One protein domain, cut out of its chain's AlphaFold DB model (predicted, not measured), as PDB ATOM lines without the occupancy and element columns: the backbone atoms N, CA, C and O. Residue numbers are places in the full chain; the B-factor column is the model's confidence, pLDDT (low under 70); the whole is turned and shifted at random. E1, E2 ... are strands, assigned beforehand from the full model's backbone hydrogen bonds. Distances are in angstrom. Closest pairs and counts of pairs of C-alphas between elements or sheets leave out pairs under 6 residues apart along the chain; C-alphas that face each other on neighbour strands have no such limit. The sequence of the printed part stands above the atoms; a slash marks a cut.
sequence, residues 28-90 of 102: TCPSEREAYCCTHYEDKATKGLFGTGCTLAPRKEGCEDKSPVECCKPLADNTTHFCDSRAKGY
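Overview. This is residues 28 to 90 of the 102 residues of an uncharacterized protein of Arthroderma otae (strain ATCC MYA-4605 / CBS 113480) (UniProt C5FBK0). A single small sheet of five short strands, strongly twisted and curling as it goes across, makes the body of this domain, and a long unnamed link, residues 53 to 69, loops away beyond edge strand E1. The turn of the E2 and E3 hairpin and this link lie at opposite ends of the domain, and residues 55 to 56 of the link pair antiparallel with residues 36 to 37 of E1. The printed part has 63 residues with no named helix and five strands, E1 to E5 along the chain, which stand in the order E1, E4, E5, E3, E2 across the sheet, all antiparallel. The class is all strand, though under half of the residues, 26 of 63, are in named elements. The whole is compact, with a radius of gyration of the C-alphas of 10.7 A and spans of 31 by 24 by 20 A.

Arrangement. Inner strand E5, residues 80 to 86, is the antiparallel neighbour of E4, residues 70 to 74, at 148 degrees between their directions. These two form a hairpin, with N 71 and O 85 2.8 A apart, within hydrogen-bond range. E5 is also antiparallel to E3, residues 48 to 52, at 125 degrees, with N 51 and O 81 at 2.8 A. E3 forms a second hairpin with edge strand E2, residues 40 to 44, at 155 degrees; N 42 and O 50 are 2.8 A apart, and the C-alphas of Asp 43 and Leu 49, which face each other, are 4.4 A apart. The other edge strand, E1, residues 34 to 37, is antiparallel to E4, with N 36 and O 70 at 2.8 A and N 72 and O 34 at 2.9 A. E1 and E2 are apart, although a tight link of 2 residues joins them. E2 and E4 are apart, and E1 and E3 are only just apart, with 8.3 A between their closest C-alphas. From edge to edge the strands' lines turn by 116 degrees.

Along the chain. E5, the longest strand, measures 16.7 A from C-alpha 80 to C-alpha 86, which is at (215.206, 238.589, 231.380). E4 measures 12.1 A, E3 13.4 A and E2 12.8 A. E1 measures 10.1 A and begins with C-alpha 34 at (214.620, 237.651, 220.980).

Size, cuts and confidence. The two C-alphas farthest apart, those of Thr 46 and Lys 60, are 32.6 A apart. The printed part, residues 28 to 90, has no cut. The link from E3 to E4 is long, 17 residues. The mean pLDDT of the printed part is 83.1, and residues 45 to 46 and 89 to 90 are under 70.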
ATOM      1  N   THR A  28     220.103 242.088 224.797       82.19
ATOM      2  CA  THR A  28     220.777 240.822 224.539       82.19
ATOM      3  C   THR A  28     219.992 239.683 225.152       82.19
ATOM      4  O   THR A  28     219.586 239.738 226.316       82.19
ATOM      5  N   CYS A  29     219.800 238.652 224.336       83.50
ATOM      6  CA  CYS A  29     219.154 237.407 224.700       83.50
ATOM      7  C   CYS A  29     220.070 236.229 224.366       83.50
ATOM      8  O   CYS A  29     220.893 236.336 223.451       83.50
ATOM      9  N   PRO A  30     219.970 235.113 225.110       82.50
ATOM     10  CA  PRO A  30     220.670 233.889 224.747       82.50
ATOM     11  C   PRO A  30     220.196 233.384 223.376       82.50
ATOM     12  O   PRO A  30     219.137 233.779 222.883       82.50
ATOM     13  N   SER A  31     221.002 232.530 222.744       74.25
ATOM     14  CA  SER A  31     220.735 232.032 221.391       74.25
ATOM     15  C   SER A  31     219.329 231.440 221.248       74.25
ATOM     16  O   SER A  31     218.817 230.800 222.163       74.25
ATOM     17  N   GLU A  32     218.734 231.650 220.069       81.69
ATOM     18  CA  GLU A  32     217.353 231.278 219.712       81.69
ATOM     19  C   GLU A  32     216.232 232.066 220.409       81.69
ATOM     20  O   GLU A  32     215.068 231.658 220.350       81.69
ATOM     21  N   ARG A  33     216.560 233.188 221.054       85.75
ATOM     22  CA  ARG A  33     215.573 234.091 221.654       85.75
ATOM     23  C   ARG A  33     215.753 235.505 221.178       85.75
ATOM     24  O   ARG A  33     216.864 235.947 220.888       85.75
ATOM     25  N   GLU A  34     214.647 236.220 221.211       89.44
ATOM     26  CA  GLU A  34     214.620 237.651 220.980       89.44
ATOM     27  C   GLU A  34     214.003 238.351 222.186       89.44
ATOM     28  O   GLU A  34     213.359 237.728 223.034       89.44
ATOM     29  N   ALA A  35     214.262 239.648 222.298       89.62
ATOM     30  CA  ALA A  35     213.727 240.467 223.368       89.62
ATOM     31  C   ALA A  35     212.292 240.874 223.029       89.62
ATOM     32  O   ALA A  35     212.052 241.481 221.983       89.62
ATOM     33  N   TYR A  36     211.356 240.562 223.918       90.50
ATOM     34  CA  TYR A  36     209.939 240.842 223.756       90.50
ATOM     35  C   TYR A  36     209.377 241.637 224.932       90.50
ATOM     36  O   TYR A  36     209.816 241.518 226.076       90.50
ATOM     37  N   CYS A  37     208.356 242.419 224.607       89.38
ATOM     38  CA  CYS A  37     207.432 243.054 225.527       89.38
ATOM     39  C   CYS A  37     206.084 242.355 225.401       89.38
ATOM     40  O   CYS A  37     205.443 242.458 224.352       89.38
ATOM     41  N   CYS A  38     205.669 241.624 226.433       89.44
ATOM     42  CA  CYS A  38     204.387 240.920 226.459       89.44
ATOM     43  C   CYS A  38     203.421 241.597 227.430       89.44
ATOM     44  O   CYS A  38     203.803 241.951 228.542       89.44
ATOM     45  N   THR A  39     202.154 241.721 227.029       89.06
ATOM     46  CA  THR A  39     201.108 242.359 227.848       89.06
ATOM     47  C   THR A  39     200.636 241.475 228.997       89.06
ATOM     48  O   THR A  39     200.177 241.969 230.025       89.06
ATOM     49  N   HIS A  40     200.752 240.155 228.839       88.88
ATOM     50  CA  HIS A  40     200.381 239.187 229.861       88.88
ATOM     51  C   HIS A  40     201.436 238.098 229.979       88.88
ATOM     52  O   HIS A  40     201.845 237.514 228.974       88.88
ATOM     53  N   TYR A  41     201.804 237.792 231.221       85.69
ATOM     54  CA  TYR A  41     202.688 236.691 231.569       85.69
ATOM     55  C   TYR A  41     201.948 235.681 232.450       85.69
ATOM     56  O   TYR A  41     201.313 236.049 233.436       85.69
ATOM     57  N   GLU A  42     202.050 234.405 232.101       88.19
ATOM     58  CA  GLU A  42     201.511 233.281 232.859       88.19
ATOM     59  C   GLU A  42     202.674 232.390 233.310       88.19
ATOM     60  O   GLU A  42     203.362 231.792 232.480       88.19
ATOM     61  N   ASP A  43     202.916 232.300 234.620       84.88
ATOM     62  CA  ASP A  43     203.902 231.366 235.166       84.88
ATOM     63  C   ASP A  43     203.267 229.980 235.301       84.88
ATOM     64  O   ASP A  43     202.380 229.745 236.126       84.88
ATOM     65  N   LYS A  44     203.719 229.045 234.466       82.69
ATOM     66  CA  LYS A  44     203.367 227.634 234.597       82.69
ATOM     67  C   LYS A  44     204.511 226.969 235.333       82.69
ATOM     68  O   LYS A  44     205.493 226.597 234.704       82.69
ATOM     69  N   ALA A  45     204.342 226.738 236.634       65.56
ATOM     70  CA  ALA A  45     205.371 226.219 237.545       65.56
ATOM     71  C   ALA A  45     206.187 225.008 237.027       65.56
ATOM     72  O   ALA A  45     207.325 224.805 237.435       65.56
ATOM     73  N   THR A  46     205.635 224.192 236.124       69.75
ATOM     74  CA  THR A  46     206.310 223.023 235.525       69.75
ATOM     75  C   THR A  46     206.849 223.242 234.112       69.75
ATOM     76  O   THR A  46     207.562 222.388 233.593       69.75
ATOM     77  N   LYS A  47     206.490 224.351 233.463       71.94
ATOM     78  CA  LYS A  47     206.795 224.633 232.057       71.94
ATOM     79  C   LYS A  47     207.513 225.964 231.828       71.94
ATOM     80  O   LYS A  47     208.033 226.124 230.737       71.94
ATOM     81  N   GLY A  48     207.570 226.858 232.820       80.81
ATOM     82  CA  GLY A  48     208.201 228.184 232.785       80.81
ATOM     83  C   GLY A  48     207.215 229.330 232.517       80.81
ATOM     84  O   GLY A  48     206.003 229.150 232.638       80.81
ATOM     85  N   LEU A  49     207.735 230.518 232.190       87.81
ATOM     86  CA  LEU A  49     206.939 231.732 231.998       87.81
ATOM     87  C   LEU A  49     206.458 231.823 230.541       87.81
ATOM     88  O   LEU A  49     207.228 231.629 229.603       87.81
ATOM     89  N   PHE A  50     205.182 232.123 230.333       90.56
ATOM     90  CA  PHE A  50     204.599 232.254 228.999       90.56
ATOM     91  C   PHE A  50     204.055 233.658 228.800       90.56
ATOM     92  O   PHE A  50     203.189 234.102 229.547       90.56
ATOM     93  N   GLY A  51     204.563 234.350 227.787       89.94
ATOM     94  CA  GLY A  51     204.075 235.649 227.358       89.94
ATOM     95  C   GLY A  51     202.992 235.519 226.287       89.94
ATOM     96  O   GLY A  51     203.095 234.683 225.387       89.94
ATOM     97  N   THR A  52     201.971 236.371 226.346       91.31
ATOM     98  CA  THR A  52     200.987 236.567 225.267       91.31
ATOM     99  C   THR A  52     200.858 238.051 224.934       91.31
ATOM    100  O   THR A  52     201.225 238.908 225.740       91.31
ATOM    101  N   GLY A  53     200.401 238.358 223.713       89.88
ATOM    102  CA  GLY A  53     200.376 239.740 223.218       89.88
ATOM    103  C   GLY A  53     201.779 240.333 223.055       89.88
ATOM    104  O   GLY A  53     201.973 241.528 223.250       89.88
ATOM    105  N   CYS A  54     202.766 239.484 222.762       89.62
ATOM    106  CA  CYS A  54     204.164 239.876 222.701       89.62
ATOM    107  C   CYS A  54     204.483 240.651 221.422       89.62
ATOM    108  O   CYS A  54     204.143 240.230 220.317       89.62
ATOM    109  N   THR A  55     205.201 241.755 221.579       91.19
ATOM    110  CA  THR A  55     205.804 242.521 220.486       91.19
ATOM    111  C   THR A  55     207.307 242.620 220.704       91.19
ATOM    112  O   THR A  55     207.779 242.529 221.839       91.19
ATOM    113  N   LEU A  56     208.079 242.746 219.623       88.25
ATOM    114  CA  LEU A  56     209.528 242.899 219.741       88.25
ATOM    115  C   LEU A  56     209.851 244.144 220.567       88.25
ATOM    116  O   LEU A  56     209.324 245.226 220.306       88.25
ATOM    117  N   ALA A  57     210.732 243.981 221.549       87.69
ATOM    118  CA  ALA A  57     211.089 245.060 222.446       87.69
ATOM    119  C   ALA A  57     211.816 246.186 221.688       87.69
ATOM    120  O   ALA A  57     212.680 245.911 220.840       87.69
ATOM    121  N   PRO A  58     211.526 247.462 221.998       83.06
ATOM    122  CA  PRO A  58     212.272 248.587 221.451       83.06
ATOM    123  C   PRO A  58     213.760 248.428 221.758       83.06
ATOM    124  O   PRO A  58     214.138 248.115 222.881       83.06
ATOM    125  N   ARG A  59     214.644 248.671 220.784       75.38
ATOM    126  CA  ARG A  59     216.085 248.399 220.964       75.38
ATOM    127  C   ARG A  59     216.706 249.130 222.159       75.38
ATOM    128  O   ARG A  59     217.573 248.562 222.809       75.38
ATOM    129  N   LYS A  60     216.278 250.372 222.407       71.12
ATOM    130  CA  LYS A  60     216.911 251.311 223.348       71.12
ATOM    131  C   LYS A  60     216.064 251.631 224.581       71.12
ATOM    132  O   LYS A  60     216.549 252.314 225.476       71.12
ATOM    133  N   GLU A  61     214.817 251.181 224.607       74.31
ATOM    134  CA  GLU A  61     213.825 251.561 225.612       74.31
ATOM    135  C   GLU A  61     213.220 250.298 226.233       74.31
ATOM    136  O   GLU A  61     213.311 249.207 225.663       74.31
ATOM    137  N   GLY A  62     212.647 250.441 227.429       79.44
ATOM    138  CA  GLY A  62     211.826 249.390 228.027       79.44
ATOM    139  C   GLY A  62     210.482 249.252 227.311       79.44
ATOM    140  O   GLY A  62     210.193 249.967 226.351       79.44
ATOM    141  N   CYS A  63     209.643 248.343 227.791       83.94
ATOM    142  CA  CYS A  63     208.287 248.201 227.276       83.94
ATOM    143  C   CYS A  63     207.436 249.438 227.597       83.94
ATOM    144  O   CYS A  63     207.589 250.046 228.660       83.94
ATOM    145  N   GLU A  64     206.527 249.804 226.690       83.56
ATOM    146  CA  GLU A  64     205.652 250.981 226.837       83.56
ATOM    147  C   GLU A  64     204.769 250.887 228.093       83.56
ATOM    148  O   GLU A  64     204.583 251.859 228.826       83.56
ATOM    149  N   ASP A  65     204.301 249.678 228.395       79.12
ATOM    150  CA  ASP A  65     203.517 249.334 229.581       79.12
ATOM    151  C   ASP A  65     204.366 249.184 230.859       79.12
ATOM    152  O   ASP A  65     203.843 248.833 231.918       79.12
ATOM    153  N   LYS A  66     205.673 249.473 230.780       78.88
ATOM    154  CA  LYS A  66     206.672 249.302 231.847       78.88
ATOM    155  C   LYS A  66     206.834 247.858 232.324       78.88
ATOM    156  O   LYS A  66     207.436 247.634 233.378       78.88
ATOM    157  N   SER A  67     206.327 246.885 231.568       79.44
ATOM    158  CA  SER A  67     206.628 245.479 231.813       79.44
ATOM    159  C   SER A  67     208.131 245.217 231.631       79.44
ATOM    160  O   SER A  67     208.830 245.969 230.934       79.44
ATOM    161  N   PRO A  68     208.682 244.189 232.298       81.06
ATOM    162  CA  PRO A  68     210.055 243.786 232.045       81.06
ATOM    163  C   PRO A  68     210.193 243.281 230.607       81.06
ATOM    164  O   PRO A  68     209.323 242.572 230.094       81.06
ATOM    165  N   VAL A  69     211.318 243.625 229.979       87.31
ATOM    166  CA  VAL A  69     211.707 243.037 228.698       87.31
ATOM    167  C   VAL A  69     212.244 241.637 228.966       87.31
ATOM    168  O   VAL A  69     213.261 241.460 229.644       87.31
ATOM    169  N   GLU A  70     211.569 240.637 228.419       89.06
ATOM    170  CA  GLU A  70     211.915 239.232 228.598       89.06
ATOM    171  C   GLU A  70     212.479 238.665 227.291       89.06
ATOM    172  O   GLU A  70     212.094 239.053 226.189       89.06
ATOM    173  N   CYS A  71     213.424 237.738 227.401       89.25
ATOM    174  CA  CYS A  71     213.902 236.972 226.262       89.25
ATOM    175  C   CYS A  71     212.983 235.789 226.049       89.25
ATOM    176  O   CYS A  71     212.932 234.880 226.883       89.25
ATOM    177  N   CYS A  72     212.309 235.785 224.908       90.81
ATOM    178  CA  CYS A  72     211.315 234.780 224.608       90.81
ATOM    179  C   CYS A  72     211.552 234.128 223.247       90.81
ATOM    180  O   CYS A  72     212.199 234.684 222.356       90.81
ATOM    181  N   LYS A  73     211.005 232.921 223.099       91.25
ATOM    182  CA  LYS A  73     210.944 232.167 221.849       91.25
ATOM    183  C   LYS A  73     209.475 231.991 221.452       91.25
ATOM    184  O   LYS A  73     208.709 231.475 222.273       91.25
ATOM    185  N   PRO A  74     209.059 232.390 220.239       88.56
ATOM    186  CA  PRO A  74     207.706 232.117 219.764       88.56
ATOM    187  C   PRO A  74     207.458 230.605 219.702       88.56
ATOM    188  O   PRO A  74     208.323 229.832 219.278       88.56
ATOM    189  N   LEU A  75     206.281 230.176 220.155       87.62
ATOM    190  CA  LEU A  75     205.817 228.795 220.030       87.62
ATOM    191  C   LEU A  75     205.108 228.576 218.684       87.62
ATOM    192  O   LEU A  75     204.892 229.510 217.917       87.62
ATOM    193  N   ALA A  76     204.745 227.325 218.387       87.25
ATOM    194  CA  ALA A  76     204.154 226.938 217.100       87.25
ATOM    195  C   ALA A  76     202.839 227.672 216.762       87.25
ATOM    196  O   ALA A  76     202.479 227.784 215.594       87.25
ATOM    197  N   ASP A  77     202.125 228.172 217.771       85.31
ATOM    198  CA  ASP A  77     200.903 228.964 217.633       85.31
ATOM    199  C   ASP A  77     201.161 230.457 217.350       85.31
ATOM    200  O   ASP A  77     200.201 231.200 217.150       85.31
ATOM    201  N   ASN A  78     202.427 230.912 217.352       78.25
ATOM    202  CA  ASN A  78     202.904 232.297 217.155       78.25
ATOM    203  C   ASN A  78     202.266 233.375 218.055       78.25
ATOM    204  O   ASN A  78     202.614 234.550 217.969       78.25
ATOM    205  N   THR A  79     201.340 232.986 218.924       84.75
ATOM    206  CA  THR A  79     200.586 233.867 219.816       84.75
ATOM    207  C   THR A  79     201.189 233.815 221.213       84.75
ATOM    208  O   THR A  79     201.316 234.835 221.894       84.75
ATOM    209  N   THR A  80     201.630 232.623 221.609       88.19
ATOM    210  CA  THR A  80     202.319 232.366 222.866       88.19
ATOM    211  C   THR A  80     203.829 232.384 222.659       88.19
ATOM    212  O   THR A  80     204.359 231.796 221.715       88.19
ATOM    213  N   HIS A  81     204.539 233.038 223.572       90.69
ATOM    214  CA  HIS A  81     205.992 233.045 223.613       90.69
ATOM    215  C   HIS A  81     206.460 232.388 224.905       90.69
ATOM    216  O   HIS A  81     205.969 232.697 225.987       90.69
ATOM    217  N   PHE A  82     207.411 231.470 224.794       90.19
ATOM    218  CA  PHE A  82     208.074 230.897 225.952       90.19
ATOM    219  C   PHE A  82     209.200 231.826 226.401       90.19
ATOM    220  O   PHE A  82     210.137 232.054 225.639       90.19
ATOM    221  N   CYS A  83     209.089 232.355 227.614       89.31
ATOM    222  CA  CYS A  83     210.028 233.280 228.229       89.31
ATOM    223  C   CYS A  83     210.647 232.609 229.459       89.31
ATOM    224  O   CYS A  83     209.968 231.982 230.265       89.31
ATOM    225  N   ASP A  84     211.947 232.719 229.641       82.06
ATOM    226  CA  ASP A  84     212.623 232.018 230.744       82.06
ATOM    227  C   ASP A  84     213.863 232.755 231.252       82.06
ATOM    228  O   ASP A  84     214.509 232.326 232.212       82.06
ATOM    229  N   SER A  85     214.172 233.898 230.648       77.81
ATOM    230  CA  SER A  85     215.251 234.778 231.073       77.81
ATOM    231  C   SER A  85     214.912 236.226 230.753       77.81
ATOM    232  O   SER A  85     214.434 236.497 229.655       77.81
ATOM    233  N   ARG A  86     215.278 237.148 231.644       76.94
ATOM    234  CA  ARG A  86     215.206 238.589 231.380       76.94
ATOM    235  C   ARG A  86     216.193 239.008 230.306       76.94
ATOM    236  O   ARG A  86     217.328 238.520 230.282       76.94
ATOM    237  N   ALA A  87     215.785 239.951 229.465       71.38
ATOM    238  CA  ALA A  87     216.695 240.568 228.520       71.38
ATOM    239  C   ALA A  87     217.695 241.462 229.250       71.38
ATOM    240  O   ALA A  87     217.340 242.246 230.130       71.38
ATOM    241  N   LYS A  88     218.971 241.352 228.871       73.12
ATOM    242  CA  LYS A  88     220.035 242.185 229.437       73.12
ATOM    243  C   LYS A  88     220.329 243.330 228.480       73.12
ATOM    244  O   LYS A  88     220.768 243.103 227.353       73.12
ATOM    245  N   GLY A  89     220.067 244.558 228.915       63.94
ATOM    246  CA  GLY A  89     220.398 245.775 228.177       63.94
ATOM    247  C   GLY A  89     221.643 246.441 228.759       63.94
ATOM    248  O   GLY A  89     221.718 246.659 229.964       63.94
ATOM    249  N   TYR A  90     222.600 246.822 227.909       53.88
ATOM    250  CA  TYR A  90     223.876 247.435 228.322       53.88
ATOM    251  C   TYR A  90     223.757 248.815 229.008       53.88
ATOM    252  O   TYR A  90     224.766 249.338 229.469       53.88
TER     253      TYR A  90